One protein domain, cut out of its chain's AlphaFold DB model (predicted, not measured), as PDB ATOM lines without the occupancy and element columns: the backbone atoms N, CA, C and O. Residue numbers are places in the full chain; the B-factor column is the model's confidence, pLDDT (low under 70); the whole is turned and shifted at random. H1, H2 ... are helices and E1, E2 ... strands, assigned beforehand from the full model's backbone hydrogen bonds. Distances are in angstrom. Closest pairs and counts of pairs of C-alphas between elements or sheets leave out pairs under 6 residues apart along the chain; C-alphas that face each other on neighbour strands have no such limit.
ATOM      1  N   ALA A   2     -65.563  81.292 203.716       56.62
ATOM      2  CA  ALA A   2     -64.527  81.190 204.757       56.62
ATOM      3  C   ALA A   2     -65.067  81.238 206.206       56.62
ATOM      4  O   ALA A   2     -64.632  80.451 207.044       56.62
ATOM      5  N   ASP A   3     -66.080  82.063 206.487       62.25
ATOM      6  CA  ASP A   3     -66.650  82.187 207.844       62.25
ATOM      7  C   ASP A   3     -67.426  80.941 208.297       62.25
ATOM      8  O   ASP A   3     -67.525  80.641 209.487       62.25
ATOM      9  N   VAL A   4     -67.939  80.154 207.343       60.75
ATOM     10  CA  VAL A   4     -68.630  78.889 207.635       60.75
ATOM     11  C   VAL A   4     -67.638  77.839 208.128       60.75
ATOM     12  O   VAL A   4     -67.949  77.114 209.071       60.75
ATOM     13  N   LEU A   5     -66.446  77.780 207.528       53.34
ATOM     14  CA  LEU A   5     -65.385  76.855 207.931       53.34
ATOM     15  C   LEU A   5     -64.753  77.271 209.265       53.34
ATOM     16  O   LEU A   5     -64.513  76.417 210.113       53.34
ATOM     17  N   ARG A   6     -64.576  78.578 209.502       61.53
ATOM     18  CA  ARG A   6     -64.052  79.101 210.776       61.53
ATOM     19  C   ARG A   6     -64.971  78.778 211.957       61.53
ATOM     20  O   ARG A   6     -64.518  78.243 212.959       61.53
ATOM     21  N   SER A   7     -66.281  78.961 211.777       62.22
ATOM     22  CA  SER A   7     -67.300  78.579 212.766       62.22
ATOM     23  C   SER A   7     -67.389  77.060 213.001       62.22
ATOM     24  O   SER A   7     -67.849  76.636 214.061       62.22
ATOM     25  N   GLN A   8     -66.961  76.220 212.047       57.00
ATOM     26  CA  GLN A   8     -66.852  74.771 212.271       57.00
ATOM     27  C   GLN A   8     -65.601  74.391 213.076       57.00
ATOM     28  O   GLN A   8     -65.674  73.449 213.859       57.00
ATOM     29  N   LEU A   9     -64.503  75.135 212.918       57.47
ATOM     30  CA  LEU A   9     -63.238  74.931 213.634       57.47
ATOM     31  C   LEU A   9     -63.263  75.442 215.082       57.47
ATOM     32  O   LEU A   9     -62.629  74.844 215.943       57.47
ATOM     33  N   GLU A  10     -64.010  76.511 215.372       69.56
ATOM     34  CA  GLU A  10     -64.109  77.078 216.730       69.56
ATOM     35  C   GLU A  10     -65.009  76.275 217.679       69.56
ATOM     36  O   GLU A  10     -64.951  76.461 218.890       69.56
ATOM     37  N   ALA A  11     -65.815  75.345 217.161       67.56
ATOM     38  CA  ALA A  11     -66.786  74.585 217.953       67.56
ATOM     39  C   ALA A  11     -66.168  73.514 218.880       67.56
ATOM     40  O   ALA A  11     -66.906  72.728 219.468       67.56
ATOM     41  N   GLY A  12     -64.840  73.470 219.007       75.12
ATOM     42  CA  GLY A  12     -64.128  72.433 219.747       75.12
ATOM     43  C   GLY A  12     -64.264  71.037 219.117       75.12
ATOM     44  O   GLY A  12     -64.947  70.857 218.101       75.12
ATOM     45  N   PRO A  13     -63.593  70.024 219.694       73.25
ATOM     46  CA  PRO A  13     -63.819  68.631 219.334       73.25
ATOM     47  C   PRO A  13     -65.290  68.296 219.582       73.25
ATOM     48  O   PRO A  13     -65.794  68.496 220.683       73.25
ATOM     49  N   ARG A  14     -65.992  67.815 218.554       73.44
ATOM     50  CA  ARG A  14     -67.372  67.351 218.714       73.44
ATOM     51  C   ARG A  14     -67.350  65.870 219.044       73.44
ATOM     52  O   ARG A  14     -66.807  65.081 218.275       73.44
ATOM     53  N   ASP A  15     -67.965  65.517 220.165       70.19
ATOM     54  CA  ASP A  15     -67.972  64.145 220.679       70.19
ATOM     55  C   ASP A  15     -68.844  63.206 219.839       70.19
ATOM     56  O   ASP A  15     -68.657  61.989 219.862       70.19
ATOM     57  N   SER A  16     -69.807  63.755 219.089       72.19
ATOM     58  CA  SER A  16     -70.739  62.957 218.301       72.19
ATOM     59  C   SER A  16     -71.175  63.627 216.995       72.19
ATOM     60  O   SER A  16     -71.246  64.852 216.865       72.19
ATOM     61  N   LEU A  17     -71.543  62.798 216.012       73.31
ATOM     62  CA  LEU A  17     -72.220  63.248 214.792       73.31
ATOM     63  C   LEU A  17     -73.576  63.903 215.109       73.31
ATOM     64  O   LEU A  17     -73.999  64.814 214.399       73.31
ATOM     65  N   LEU A  18     -74.241  63.472 216.182       73.69
ATOM     66  CA  LEU A  18     -75.499  64.060 216.632       73.69
ATOM     67  C   LEU A  18     -75.308  65.534 217.016       73.69
ATOM     68  O   LEU A  18     -76.059  66.377 216.537       73.69
ATOM     69  N   ASP A  19     -74.239  65.873 217.742       78.19
ATOM     70  CA  ASP A  19     -73.886  67.270 218.040       78.19
ATOM     71  C   ASP A  19     -73.638  68.081 216.758       78.19
ATOM     72  O   ASP A  19     -73.967  69.266 216.672       78.19
ATOM     73  N   VAL A  20     -73.064  67.452 215.723       81.31
ATOM     74  CA  VAL A  20     -72.878  68.092 214.412       81.31
ATOM     75  C   VAL A  20     -74.211  68.466 213.788       81.31
ATOM     76  O   VAL A  20     -74.375  69.594 213.312       81.31
ATOM     77  N   ILE A  21     -75.145  67.521 213.798       77.31
ATOM     78  CA  ILE A  21     -76.471  67.681 213.219       77.31
ATOM     79  C   ILE A  21     -77.263  68.721 214.011       77.31
ATOM     80  O   ILE A  21     -77.696  69.706 213.420       77.31
ATOM     81  N   LEU A  22     -77.379  68.571 215.333       76.62
ATOM     82  CA  LEU A  22     -78.133  69.485 216.198       76.62
ATOM     83  C   LEU A  22     -77.618  70.923 216.091       76.62
ATOM     84  O   LEU A  22     -78.400  71.847 215.879       76.62
ATOM     85  N   ALA A  23     -76.298  71.127 216.131       80.75
ATOM     86  CA  ALA A  23     -75.724  72.463 215.984       80.75
ATOM     87  C   ALA A  23     -75.974  73.064 214.590       80.75
ATOM     88  O   ALA A  23     -76.172  74.273 214.466       80.75
ATOM     89  N   ARG A  24     -75.962  72.246 213.525       78.44
ATOM     90  CA  ARG A  24     -76.319  72.721 212.178       78.44
ATOM     91  C   ARG A  24     -77.784  73.129 212.113       78.44
ATOM     92  O   ARG A  24     -78.067  74.187 211.564       78.44
ATOM     93  N   VAL A  25     -78.668  72.330 212.704       74.94
ATOM     94  CA  VAL A  25     -80.115  72.573 212.747       74.94
ATOM     95  C   VAL A  25     -80.416  73.864 213.495       74.94
ATOM     96  O   VAL A  25     -81.053  74.750 212.923       74.94
ATOM     97  N   ALA A  26     -79.845  74.027 214.692       76.56
ATOM     98  CA  ALA A  26     -79.943  75.251 215.481       76.56
ATOM     99  C   ALA A  26     -79.432  76.476 214.701       76.56
ATOM    100  O   ALA A  26     -80.099  77.508 214.649       76.56
ATOM    101  N   LYS A  27     -78.286  76.352 214.012       81.81
ATOM    102  CA  LYS A  27     -77.705  77.443 213.211       81.81
ATOM    103  C   LYS A  27     -78.582  77.858 212.027       81.81
ATOM    104  O   LYS A  27     -78.544  79.019 211.631       81.81
ATOM    105  N   THR A  28     -79.365  76.945 211.453       77.19
ATOM    106  CA  THR A  28     -80.308  77.290 210.376       77.19
ATOM    107  C   THR A  28     -81.473  78.166 210.839       77.19
ATOM    108  O   THR A  28     -82.184  78.677 209.978       77.19
ATOM    109  N   GLY A  29     -81.699  78.324 212.153       73.00
ATOM    110  CA  GLY A  29     -82.815  79.107 212.700       73.00
ATOM    111  C   GLY A  29     -84.197  78.564 212.320       73.00
ATOM    112  O   GLY A  29     -85.209  79.223 212.532       73.00
ATOM    113  N   LYS A  30     -84.240  77.371 211.722       66.62
ATOM    114  CA  LYS A  30     -85.468  76.669 211.389       66.62
ATOM    115  C   LYS A  30     -85.819  75.811 212.595       66.62
ATOM    116  O   LYS A  30     -84.990  75.010 213.025       66.62
ATOM    117  N   ASN A  31     -87.052  75.931 213.078       61.69
ATOM    118  CA  ASN A  31     -87.672  74.908 213.919       61.69
ATOM    119  C   ASN A  31     -87.908  73.681 213.031       61.69
ATOM    120  O   ASN A  31     -89.003  73.455 212.523       61.69
ATOM    121  N   VAL A  32     -86.830  72.968 212.700       56.34
ATOM    122  CA  VAL A  32     -86.923  71.755 211.898       56.34
ATOM    123  C   VAL A  32     -87.515  70.680 212.797       56.34
ATOM    124  O   VAL A  32     -86.894  70.269 213.775       56.34
ATOM    125  N   LEU A  33     -88.707  70.215 212.434       60.69
ATOM    126  CA  LEU A  33     -89.277  68.957 212.900       60.69
ATOM    127  C   LEU A  33     -88.419  67.827 212.322       60.69
ATOM    128  O   LEU A  33     -88.624  67.405 211.186       60.69
ATOM    129  N   ILE A  34     -87.387  67.382 213.033       59.91
ATOM    130  CA  ILE A  34     -86.576  66.264 212.545       59.91
ATOM    131  C   ILE A  34     -87.230  64.957 212.962       59.91
ATOM    132  O   ILE A  34     -87.050  64.449 214.061       59.91
ATOM    133  N   THR A  35     -87.956  64.365 212.024       69.56
ATOM    134  CA  THR A  35     -88.776  63.190 212.312       69.56
ATOM    135  C   THR A  35     -87.965  61.891 212.384       69.56
ATOM    136  O   THR A  35     -88.322  61.017 213.168       69.56
ATOM    137  N   ARG A  36     -86.850  61.741 211.645       78.94
ATOM    138  CA  ARG A  36     -85.938  60.589 211.797       78.94
ATOM    139  C   ARG A  36     -84.605  60.775 211.069       78.94
ATOM    140  O   ARG A  36     -84.574  61.234 209.934       78.94
ATOM    141  N   ILE A  37     -83.511  60.328 211.674       81.69
ATOM    142  CA  ILE A  37     -82.190  60.220 211.053       81.69
ATOM    143  C   ILE A  37     -81.735  58.778 211.184       81.69
ATOM    144  O   ILE A  37     -81.649  58.266 212.296       81.69
ATOM    145  N   VAL A  38     -81.436  58.133 210.056       84.75
ATOM    146  CA  VAL A  38     -80.858  56.787 210.026       84.75
ATOM    147  C   VAL A  38     -79.412  56.899 209.573       84.75
ATOM    148  O   VAL A  38     -79.112  57.443 208.513       84.75
ATOM    149  N   PHE A  39     -78.511  56.384 210.392       82.50
ATOM    150  CA  PHE A  39     -77.083  56.418 210.152       82.50
ATOM    151  C   PHE A  39     -76.501  55.016 210.250       82.50
ATOM    152  O   PHE A  39     -76.755  54.299 211.215       82.50
ATOM    153  N   VAL A  40     -75.705  54.638 209.254       85.06
ATOM    154  CA  VAL A  40     -74.975  53.371 209.241       85.06
ATOM    155  C   VAL A  40     -73.496  53.688 209.116       85.06
ATOM    156  O   VAL A  40     -73.078  54.358 208.172       85.06
ATOM    157  N   ALA A  41     -72.698  53.199 210.057       81.06
ATOM    158  CA  ALA A  41     -71.251  53.340 210.004       81.06
ATOM    159  C   ALA A  41     -70.556  52.012 210.239       81.06
ATOM    160  O   ALA A  41     -70.952  51.217 211.088       81.06
ATOM    161  N   ARG A  42     -69.485  51.801 209.478       81.94
ATOM    162  CA  ARG A  42     -68.600  50.650 209.610       81.94
ATOM    163  C   ARG A  42     -67.601  50.908 210.737       81.94
ATOM    164  O   ARG A  42     -66.983  51.971 210.789       81.94
ATOM    165  N   LEU A  43     -67.431  49.936 211.627       73.75
ATOM    166  CA  LEU A  43     -66.394  49.985 212.654       73.75
ATOM    167  C   LEU A  43     -65.043  49.710 211.994       73.75
ATOM    168  O   LEU A  43     -64.876  48.712 211.288       73.75
ATOM    169  N   GLN A  44     -64.063  50.584 212.218       77.19
ATOM    170  CA  GLN A  44     -62.688  50.243 211.871       77.19
ATOM    171  C   GLN A  44     -62.192  49.157 212.830       77.19
ATOM    172  O   GLN A  44     -62.390  49.259 214.041       77.19
ATOM    173  N   GLN A  45     -61.526  48.134 212.283       63.06
ATOM    174  CA  GLN A  45     -61.097  46.891 212.956       63.06
ATOM    175  C   GLN A  45     -60.405  47.064 214.324       63.06
ATOM    176  O   GLN A  45     -60.345  46.116 215.103       63.06
ATOM    177  N   ARG A  46     -59.885  48.256 214.637       58.25
ATOM    178  CA  ARG A  46     -59.174  48.554 215.889       58.25
ATOM    179  C   ARG A  46     -60.087  48.806 217.098       58.25
ATOM    180  O   ARG A  46     -59.591  48.791 218.217       58.25
ATOM    181  N   HIS A  47     -61.392  49.004 216.899       55.44
ATOM    182  CA  HIS A  47     -62.368  49.259 217.973       55.44
ATOM    183  C   HIS A  47     -63.334  48.083 218.182       55.44
ATOM    184  O   HIS A  47     -64.537  48.267 218.334       55.44
ATOM    185  N   THR A  48     -62.817  46.858 218.141       61.59
ATOM    186  CA  THR A  48     -63.621  45.624 218.177       61.59
ATOM    187  C   THR A  48     -64.033  45.182 219.578       61.59
ATOM    188  O   THR A  48     -64.860  44.280 219.704       61.59
ATOM    189  N   THR A  49     -63.512  45.799 220.641       72.31
ATOM    190  CA  THR A  49     -63.969  45.469 221.991       72.31
ATOM    191  C   THR A  49     -65.298  46.163 222.273       72.31
ATOM    192  O   THR A  49     -65.416  47.384 222.232       72.31
ATOM    193  N   LEU A  50     -66.305  45.350 222.589       70.44
ATOM    194  CA  LEU A  50     -67.642  45.756 223.024       70.44
ATOM    195  C   LEU A  50     -67.617  46.950 223.995       70.44
ATOM    196  O   LEU A  50     -68.359  47.918 223.834       70.44
ATOM    197  N   GLU A  51     -66.724  46.893 224.982       78.44
ATOM    198  CA  GLU A  51     -66.570  47.912 226.023       78.44
ATOM    199  C   GLU A  51     -66.114  49.272 225.476       78.44
ATOM    200  O   GLU A  51     -66.580  50.316 225.937       78.44
ATOM    201  N   ALA A  52     -65.277  49.282 224.431       78.06
ATOM    202  CA  ALA A  52     -64.840  50.518 223.785       78.06
ATOM    203  C   ALA A  52     -65.983  51.235 223.051       78.06
ATOM    204  O   ALA A  52     -65.908  52.447 222.867       78.06
ATOM    205  N   VAL A  53     -67.038  50.511 222.657       73.44
ATOM    206  CA  VAL A  53     -68.232  51.077 222.006       73.44
ATOM    207  C   VAL A  53     -69.308  51.433 223.034       73.44
ATOM    208  O   VAL A  53     -69.945  52.482 222.922       73.44
ATOM    209  N   LYS A  54     -69.482  50.608 224.074       77.44
ATOM    210  CA  LYS A  54     -70.470  50.833 225.140       77.44
ATOM    211  C   LYS A  54     -70.248  52.145 225.888       77.44
ATOM    212  O   LYS A  54     -71.210  52.876 226.097       77.44
ATOM    213  N   ALA A  55     -69.014  52.465 226.284       82.00
ATOM    214  CA  ALA A  55     -68.759  53.658 227.096       82.00
ATOM    215  C   ALA A  55     -69.058  54.983 226.356       82.00
ATOM    216  O   ALA A  55     -69.770  55.822 226.912       82.00
ATOM    217  N   PRO A  56     -68.598  55.203 225.105       79.00
ATOM    218  CA  PRO A  56     -69.006  56.364 224.314       79.00
ATOM    219  C   PRO A  56     -70.515  56.428 224.081       79.00
ATOM    220  O   PRO A  56     -71.100  57.506 224.170       79.00
ATOM    221  N   LEU A  57     -71.142  55.278 223.828       77.44
ATOM    222  CA  LEU A  57     -72.578  55.203 223.610       77.44
ATOM    223  C   LEU A  57     -73.373  55.599 224.853       77.44
ATOM    224  O   LEU A  57     -74.293  56.405 224.752       77.44
ATOM    225  N   ALA A  58     -73.011  55.063 226.018       82.00
ATOM    226  CA  ALA A  58     -73.659  55.395 227.280       82.00
ATOM    227  C   ALA A  58     -73.577  56.901 227.551       82.00
ATOM    228  O   ALA A  58     -74.593  57.509 227.865       82.00
ATOM    229  N   ARG A  59     -72.410  57.519 227.312       84.00
ATOM    230  CA  ARG A  59     -72.237  58.977 227.433       84.00
ATOM    231  C   ARG A  59     -73.121  59.759 226.467       84.00
ATOM    232  O   ARG A  59     -73.698  60.765 226.859       84.00
ATOM    233  N   MET A  60     -73.241  59.307 225.218       78.25
ATOM    234  CA  MET A  60     -74.110  59.947 224.227       78.25
ATOM    235  C   MET A  60     -75.584  59.845 224.638       78.25
ATOM    236  O   MET A  60     -76.297  60.844 224.621       78.25
ATOM    237  N   VAL A  61     -76.037  58.658 225.049       80.38
ATOM    238  CA  VAL A  61     -77.414  58.452 225.514       80.38
ATOM    239  C   VAL A  61     -77.683  59.288 226.759       80.38
ATOM    240  O   VAL A  61     -78.693  59.974 226.809       80.38
ATOM    241  N   GLU A  62     -76.784  59.297 227.738       84.25
ATOM    242  CA  GLU A  62     -76.946  60.074 228.969       84.25
ATOM    243  C   GLU A  62     -77.007  61.582 228.693       84.25
ATOM    244  O   GLU A  62     -77.908  62.255 229.194       84.25
ATOM    245  N   LYS A  63     -76.126  62.091 227.820       84.00
ATOM    246  CA  LYS A  63     -76.095  63.500 227.396       84.00
ATOM    247  C   LYS A  63     -77.398  63.942 226.728       84.00
ATOM    248  O   LYS A  63     -77.836  65.064 226.951       84.00
ATOM    249  N   HIS A  64     -78.004  63.087 225.903       77.50
ATOM    250  CA  HIS A  64     -79.175  63.450 225.094       77.50
ATOM    251  C   HIS A  64     -80.511  62.942 225.658       77.50
ATOM    252  O   HIS A  64     -81.573  63.352 225.193       77.50
ATOM    253  N   SER A  65     -80.491  62.066 226.665       78.56
ATOM    254  CA  SER A  65     -81.705  61.515 227.277       78.56
ATOM    255  C   SER A  65     -82.319  62.443 228.324       78.56
ATOM    256  O   SER A  65     -83.491  62.255 228.657       78.56
ATOM    257  N   SER A  66     -81.573  63.403 228.880       73.50
ATOM    258  CA  SER A  66     -82.060  64.265 229.969       73.50
ATOM    259  C   SER A  66     -83.163  65.230 229.539       73.50
ATOM    260  O   SER A  66     -84.007  65.583 230.360       73.50
ATOM    261  N   GLU A  67     -83.176  65.624 228.265       72.06
ATOM    262  CA  GLU A  67     -84.088  66.648 227.742       72.06
ATOM    263  C   GLU A  67     -85.383  66.050 227.172       72.06
ATOM    264  O   GLU A  67     -86.359  66.762 226.979       72.06
ATOM    265  N   GLY A  68     -85.443  64.731 226.938       70.75
ATOM    266  CA  GLY A  68     -86.637  64.049 226.407       70.75
ATOM    267  C   GLY A  68     -86.992  64.401 224.953       70.75
ATOM    268  O   GLY A  68     -87.857  63.751 224.357       70.75
ATOM    269  N   GLU A  69     -86.291  65.374 224.372       78.31
ATOM    270  CA  GLU A  69     -86.422  65.827 222.988       78.31
ATOM    271  C   GLU A  69     -85.884  64.795 221.999       78.31
ATOM    272  O   GLU A  69     -86.361  64.700 220.877       78.31
ATOM    273  N   ILE A  70     -84.925  63.966 222.409       82.69
ATOM    274  CA  ILE A  70     -84.282  63.009 221.514       82.69
ATOM    275  C   ILE A  70     -84.612  61.592 221.961       82.69
ATOM    276  O   ILE A  70     -84.393  61.218 223.113       82.69
ATOM    277  N   THR A  71     -85.120  60.791 221.033       87.12
ATOM    278  CA  THR A  71     -85.383  59.358 221.192       87.12
ATOM    279  C   THR A  71     -84.806  58.580 220.034       87.12
ATOM    280  O   THR A  71     -84.380  59.158 219.042       87.12
ATOM    281  N   GLY A  72     -84.766  57.258 220.137       89.19
ATOM    282  CA  GLY A  72     -84.212  56.459 219.059       89.19
ATOM    283  C   GLY A  72     -83.710  55.112 219.521       89.19
ATOM    284  O   GLY A  72     -83.927  54.695 220.660       89.19
ATOM    285  N   PHE A  73     -83.006  54.436 218.626       88.56
ATOM    286  CA  PHE A  73     -82.302  53.217 218.965       88.56
ATOM    287  C   PHE A  73     -80.939  53.131 218.288       88.56
ATOM    288  O   PHE A  73     -80.735  53.630 217.180       88.56
ATOM    289  N   LEU A  74     -80.009  52.451 218.950       86.50
ATOM    290  CA  LEU A  74     -78.744  52.035 218.363       86.50
ATOM    291  C   LEU A  74     -78.654  50.509 218.346       86.50
ATOM    292  O   LEU A  74     -78.789  49.863 219.385       86.50
ATOM    293  N   LEU A  75     -78.368  49.947 217.174       87.81
ATOM    294  CA  LEU A  75     -77.949  48.557 217.019       87.81
ATOM    295  C   LEU A  75     -76.453  48.521 216.741       87.81
ATOM    296  O   LEU A  75     -75.994  49.050 215.729       87.81
ATOM    297  N   CYS A  76     -75.701  47.872 217.617       84.25
ATOM    298  CA  CYS A  76     -74.279  47.628 217.423       84.25
ATOM    299  C   CYS A  76     -74.067  46.197 216.934       84.25
ATOM    300  O   CYS A  76     -74.329  45.253 217.673       84.25
ATOM    301  N   TYR A  77     -73.557  46.049 215.717       84.62
ATOM    302  CA  TYR A  77     -73.057  44.793 215.164       84.62
ATOM    303  C   TYR A  77     -71.517  44.779 215.214       84.62
ATOM    304  O   TYR A  77     -70.893  45.837 215.306       84.62
ATOM    305  N   PRO A  78     -70.857  43.613 215.086       79.44
ATOM    306  CA  PRO A  78     -69.394  43.540 215.133       79.44
ATOM    307  C   PRO A  78     -68.673  44.360 214.052       79.44
ATOM    308  O   PRO A  78     -67.539  44.783 214.254       79.44
ATOM    309  N   LEU A  79     -69.317  44.581 212.901       80.75
ATOM    310  CA  LEU A  79     -68.719  45.270 211.750       80.75
ATOM    311  C   LEU A  79     -69.298  46.665 211.505       80.75
ATOM    312  O   LEU A  79     -68.698  47.460 210.781       80.75
ATOM    313  N   CYS A  80     -70.456  46.980 212.078       83.94
ATOM    314  CA  CYS A  80     -71.137  48.245 211.855       83.94
ATOM    315  C   CYS A  80     -72.079  48.585 213.006       83.94
ATOM    316  O   CYS A  80     -72.452  47.728 213.797       83.94
ATOM    317  N   TYR A  81     -72.510  49.835 213.077       84.38
ATOM    318  CA  TYR A  81     -73.632  50.224 213.917       84.38
ATOM    319  C   TYR A  81     -74.690  50.941 213.086       84.38
ATOM    320  O   TYR A  81     -74.374  51.658 212.134       84.38
ATOM    321  N   ILE A  82     -75.947  50.709 213.452       87.75
ATOM    322  CA  ILE A  82     -77.128  51.346 212.881       87.75
ATOM    323  C   ILE A  82     -77.715  52.236 213.961       87.75
ATOM    324  O   ILE A  82     -78.143  51.748 215.005       87.75
ATOM    325  N   HIS A  83     -77.736  53.533 213.704       86.00
ATOM    326  CA  HIS A  83     -78.228  54.543 214.618       86.00
ATOM    327  C   HIS A  83     -79.474  55.190 214.032       86.00
ATOM    328  O   HIS A  83     -79.421  55.771 212.951       86.00
ATOM    329  N   VAL A  84     -80.591  55.074 214.738       87.88
ATOM    330  CA  VAL A  84     -81.847  55.719 214.378       87.88
ATOM    331  C   VAL A  84     -82.184  56.730 215.452       87.88
ATOM    332  O   VAL A  84     -82.343  56.364 216.611       87.88
ATOM    333  N   ILE A  85     -82.287  57.994 215.059       85.69
ATOM    334  CA  ILE A  85     -82.510  59.124 215.957       85.69
ATOM    335  C   ILE A  85     -83.799  59.814 215.538       85.69
ATOM    336  O   ILE A  85     -83.961  60.174 214.377       85.69
ATOM    337  N   GLU A  86     -84.702  60.017 216.477       84.44
ATOM    338  CA  GLU A  86     -85.909  60.823 216.348       84.44
ATOM    339  C   GLU A  86     -85.742  62.053 217.235       84.44
ATOM    340  O   GLU A  86     -85.473  61.922 218.429       84.44
ATOM    341  N   VAL A  87     -85.871  63.245 216.656       79.12
ATOM    342  CA  VAL A  87     -85.726  64.505 217.388       79.12
ATOM    343  C   VAL A  87     -87.085  65.189 217.409       79.12
ATOM    344  O   VAL A  87     -87.567  65.733 216.418       79.12
ATOM    345  N   VAL A  88     -87.725  65.151 218.565       69.75
ATOM    346  CA  VAL A  88     -88.977  65.845 218.823       69.75
ATOM    347  C   VAL A  88     -88.651  67.318 219.036       69.75
ATOM    348  O   VAL A  88     -88.050  67.694 220.039       69.75
ATOM    349  N   SER A  89     -89.028  68.154 218.070       64.56
ATOM    350  CA  SER A  89     -89.051  69.600 218.285       64.56
ATOM    351  C   SER A  89     -90.139  69.914 219.312       64.56
ATOM    352  O   SER A  89     -91.210  69.316 219.270       64.56
ATOM    353  N   SER A  90     -89.883  70.858 220.216       60.69
ATOM    354  CA  SER A  90     -90.801  71.294 221.282       60.69
ATOM    355  C   SER A  90     -92.134  71.885 220.790       60.69
ATOM    356  O   SER A  90     -92.980  72.272 221.597       60.69
ATOM    357  N   CYS A  91     -92.337  71.964 219.475       51.09
ATOM    358  CA  CYS A  91     -93.561  72.426 218.845       51.09
ATOM    359  C   CYS A  91     -94.499  71.242 218.560       51.09
ATOM    360  O   CYS A  91     -94.374  70.599 217.525       51.09
ATOM    361  N   GLU A  92     -95.449  71.036 219.477       52.81
ATOM    362  CA  GLU A  92     -96.617  70.142 219.380       52.81
ATOM    363  C   GLU A  92     -96.310  68.634 219.315       52.81
ATOM    364  O   GLU A  92     -95.281  68.192 218.809       52.81
ATOM    365  N   ASP A  93     -97.207  67.826 219.893       57.78
ATOM    366  CA  ASP A  93     -97.150  66.362 219.879       57.78
ATOM    367  C   ASP A  93     -96.912  65.859 218.452       57.78
ATOM    368  O   ASP A  93     -97.841  65.820 217.649       57.78
ATOM    369  N   VAL A  94     -95.671  65.481 218.125       56.25
ATOM    370  CA  VAL A  94     -95.314  64.946 216.807       56.25
ATOM    371  C   VAL A  94     -96.064  63.622 216.630       56.25
ATOM    372  O   VAL A  94     -95.677  62.615 217.242       56.25
ATOM    373  N   PRO A  95     -97.128  63.562 215.809       59.34
ATOM    374  CA  PRO A  95     -97.828  62.320 215.556       59.34
ATOM    375  C   PRO A  95     -96.860  61.410 214.812       59.34
ATOM    376  O   PRO A  95     -96.297  61.783 213.784       59.34
ATOM    377  N   GLY A  96     -96.645  60.210 215.344       67.38
ATOM    378  CA  GLY A  96     -95.763  59.226 214.720       67.38
ATOM    379  C   GLY A  96     -94.375  59.087 215.342       67.38
ATOM    380  O   GLY A  96     -93.514  58.471 214.710       67.38
ATOM    381  N   ARG A  97     -94.152  59.573 216.574       72.06
ATOM    382  CA  ARG A  97     -93.004  59.125 217.383       72.06
ATOM    383  C   ARG A  97     -93.046  57.595 217.496       72.06
ATOM    384  O   ARG A  97     -94.020  57.045 218.009       72.06
ATOM    385  N   GLN A  98     -92.020  56.907 216.992       81.94
ATOM    386  CA  GLN A  98     -91.952  55.440 217.073       81.94
ATOM    387  C   GLN A  98     -91.216  54.987 218.327       81.94
ATOM    388  O   GLN A  98     -91.478  53.894 218.830       81.94
ATOM    389  N   PHE A  99     -90.326  55.830 218.857       84.00
ATOM    390  CA  PHE A  99     -89.552  55.517 220.050       84.00
ATOM    391  C   PHE A  99     -89.911  56.462 221.193       84.00
ATOM    392  O   PHE A  99     -89.673  57.660 221.132       84.00
ATOM    393  N   ASN A 100     -90.429  55.903 222.286       83.56
ATOM    394  CA  ASN A 100     -90.761  56.664 223.498       83.56
ATOM    395  C   ASN A 100     -89.559  56.852 224.440       83.56
ATOM    396  O   ASN A 100     -89.676  57.488 225.485       83.56
ATOM    397  N   ALA A 101     -88.421  56.240 224.118       85.31
ATOM    398  CA  ALA A 101     -87.190  56.286 224.893       85.31
ATOM    399  C   ALA A 101     -85.984  56.028 223.977       85.31
ATOM    400  O   ALA A 101     -86.136  55.758 222.784       85.31
ATOM    401  N   TRP A 102     -84.789  56.109 224.555       85.12
ATOM    402  CA  TRP A 102     -83.580  55.582 223.938       85.12
ATOM    403  C   TRP A 102     -83.445  54.087 224.195       85.12
ATOM    404  O   TRP A 102     -83.610  53.615 225.324       85.12
ATOM    405  N   TYR A 103     -83.091  53.357 223.143       85.19
ATOM    406  CA  TYR A 103     -82.797  51.933 223.200       85.19
ATOM    407  C   TYR A 103     -81.397  51.671 222.648       85.19
ATOM    408  O   TYR A 103     -80.963  52.294 221.682       85.19
ATOM    409  N   ALA A 104     -80.678  50.735 223.247       85.12
ATOM    410  CA  ALA A 104     -79.401  50.280 222.727       85.12
ATOM    411  C   ALA A 104     -79.356  48.761 222.829       85.12
ATOM    412  O   ALA A 104     -79.629  48.206 223.892       85.12
ATOM    413  N   ALA A 105     -79.015  48.103 221.726       83.94
ATOM    414  CA  ALA A 105     -78.809  46.667 221.697       83.94
ATOM    415  C   ALA A 105     -77.469  46.359 221.035       83.94
ATOM    416  O   ALA A 105     -77.124  46.908 219.983       83.94
ATOM    417  N   PHE A 106     -76.720  45.460 221.662       83.00
ATOM    418  CA  PHE A 106     -75.579  44.835 221.025       83.00
ATOM    419  C   PHE A 106     -76.027  43.506 220.437       83.00
ATOM    420  O   PHE A 106     -76.549  42.655 221.152       83.00
ATOM    421  N   LEU A 107     -75.844  43.350 219.131       82.44
ATOM    422  CA  LEU A 107     -76.224  42.153 218.405       82.44
ATOM    423  C   LEU A 107     -74.946  41.388 218.059       82.44
ATOM    424  O   LEU A 107     -74.225  41.792 217.139       82.44
ATOM    425  N   PRO A 108     -74.627  40.300 218.782       75.12
ATOM    426  CA  PRO A 108     -73.535  39.437 218.369       75.12
ATOM    427  C   PRO A 108     -73.837  38.881 216.973       75.12
ATOM    428  O   PRO A 108     -74.956  38.465 216.679       75.12
ATOM    429  N   SER A 109     -72.837  38.869 216.088       68.06
ATOM    430  CA  SER A 109     -72.953  38.117 214.831       68.06
ATOM    431  C   SER A 109     -73.218  36.654 215.174       68.06
ATOM    432  O   SER A 109     -72.574  36.138 216.083       68.06
ATOM    433  N   ALA A 110     -74.093  35.967 214.433       61.91
ATOM    434  CA  ALA A 110     -74.353  34.533 214.605       61.91
ATOM    435  C   ALA A 110     -73.061  33.688 214.602       61.91
ATOM    436  O   ALA A 110     -72.987  32.669 215.276       61.91
ATOM    437  N   SER A 111     -72.008  34.159 213.922       57.28
ATOM    438  CA  SER A 111     -70.672  33.545 213.929       57.28
ATOM    439  C   SER A 111     -69.890  33.691 215.247       57.28
ATOM    440  O   SER A 111     -68.886  33.017 215.423       57.28
ATOM    441  N   ASN A 112     -70.322  34.581 216.144       50.66
ATOM    442  CA  ASN A 112     -69.752  34.847 217.472       50.66
ATOM    443  C   ASN A 112     -70.671  34.393 218.619       50.66
ATOM    444  O   ASN A 112     -70.251  34.434 219.773       50.66
ATOM    445  N   VAL A 113     -71.911  33.976 218.332       50.97
ATOM    446  CA  VAL A 113     -72.875  33.535 219.358       50.97
ATOM    447  C   VAL A 113     -72.388  32.275 220.075       50.97
ATOM    448  O   VAL A 113     -72.637  32.125 221.262       50.97
ATOM    449  N   GLU A 114     -71.609  31.419 219.407       51.03
ATOM    450  CA  GLU A 114     -70.983  30.249 220.045       51.03
ATOM    451  C   GLU A 114     -69.941  30.621 221.120       51.03
ATOM    452  O   GLU A 114     -69.570  29.771 221.925       51.03
ATOM    453  N   ALA A 115     -69.476  31.877 221.155       51.50
ATOM    454  CA  ALA A 115     -68.449  32.359 222.080       51.50
ATOM    455  C   ALA A 115     -68.959  33.368 223.131       51.50
ATOM    456  O   ALA A 115     -68.184  33.756 224.005       51.50
ATOM    457  N   MET A 116     -70.223  33.805 223.064       46.12
ATOM    458  CA  MET A 116     -70.821  34.704 224.063       46.12
ATOM    459  C   MET A 116     -71.778  33.948 224.984       46.12
ATOM    460  O   MET A 116     -72.544  33.100 224.532       46.12
ATOM    461  N   ASP A 117     -71.757  34.292 226.274       52.34
ATOM    462  CA  ASP A 117     -72.736  33.800 227.242       52.34
ATOM    463  C   ASP A 117     -74.154  34.194 226.767       52.34
ATOM    464  O   ASP A 117     -74.389  35.365 226.444       52.34
ATOM    465  N   PRO A 118     -75.116  33.255 226.692       44.75
ATOM    466  CA  PRO A 118     -76.503  33.546 226.330       44.75
ATOM    467  C   PRO A 118     -77.144  34.677 227.150       44.75
ATOM    468  O   PRO A 118     -78.045  35.353 226.650       44.75
ATOM    469  N   LEU A 119     -76.677  34.902 228.384       49.38
ATOM    470  CA  LEU A 119     -77.133  36.006 229.234       49.38
ATOM    471  C   LEU A 119     -76.668  37.383 228.730       49.38
ATOM    472  O   LEU A 119     -77.388  38.365 228.910       49.38
ATOM    473  N   ASP A 120     -75.531  37.456 228.040       52.56
ATOM    474  CA  ASP A 120     -75.019  38.692 227.435       52.56
ATOM    475  C   ASP A 120     -75.620  38.959 226.045       52.56
ATOM    476  O   ASP A 120     -75.683  40.107 225.595       52.56
ATOM    477  N   ALA A 121     -76.080  37.911 225.353       44.41
ATOM    478  CA  ALA A 121     -76.547  37.989 223.966       44.41
ATOM    479  C   ALA A 121     -77.888  38.729 223.792       44.41
ATOM    480  O   ALA A 121     -78.164  39.246 222.709       44.41
TER     481      ALA A 121
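AT A GLANCE: This is residues 2 to 121 of the 281 residues of an uncharacterized protein of Tetrabaena socialis (UniProt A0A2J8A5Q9). A four-stranded sheet forms one layer, and the long helix H3 covers part of one face, running along E2 and E4. H2 only grazes the sheet, residues 2 to 7 of H1 stick out, and the small H4 lies far from H1. The 120 printed residues hold four named helices and four named strands, in the order H1 H2 E1 H3 E2 E3 E4 H4; the sheet, E1 E3 E2 E4, is mixed, and so is the class, helices and strands. The whole is only just loose, close to compact, with a radius of gyration of the C-alphas of 16.7 A, and only just flat, spanning 51 by 38 by 21 A.

HOW THE PARTS SIT: Edge strand E1, residues 34 to 42, is antiparallel to E3, residues 80 to 87, with N 37 and O 85 2.7 A apart. E3 and E2, residues 70 to 76, form an antiparallel hairpin, with N 86 and O 71 at 2.7 A. E2 is parallel to edge strand E4, residues 102 to 106, with N 74 and O 103 at 2.9 A. H3, residues 50 to 65, is on the sheet at a height of 9.9 A, in two layers, a helix on one face of a sheet; the closest C-alphas to E2 are His 64 and Ile 70, 6.3 A. E1, H3 and E2 make a split strand-helix-strand unit, two strands running the same way with E3 between them, its crossover right-handed. H2, residues 17 to 27, is near E1; H1, residues 2 to 9, is apart from H2. For H4, residues 118 to 121, and E4, the closest C-alphas are Ala 121 and Phe 106, 7.5 A. Every O i to N i+4 pair is within hydrogen-bond range in H1 and H2, and 11 of 12 in H3; H4 is too short for one.

IN THESE COORDINATES: E1 is 24.0 A long, E3 22.5 A, H3 21.5 A, E2 18.8 A and H2 15.3 A. H1 begins at C-alpha 2 (-64.527, 81.190, 204.757), and H4 ends at C-alpha 121 (-76.547, 37.989, 223.966).

THE WHOLE: The C-alphas farthest apart, Ala 2 and Pro 118, are 53.7 A apart. The printed part has no cut; the links E3 to E4 and E4 to H4 are long. Mean pLDDT of the printed part is 72.4, with 42 residues under 70, among them 2 to 11 and 109 to 121.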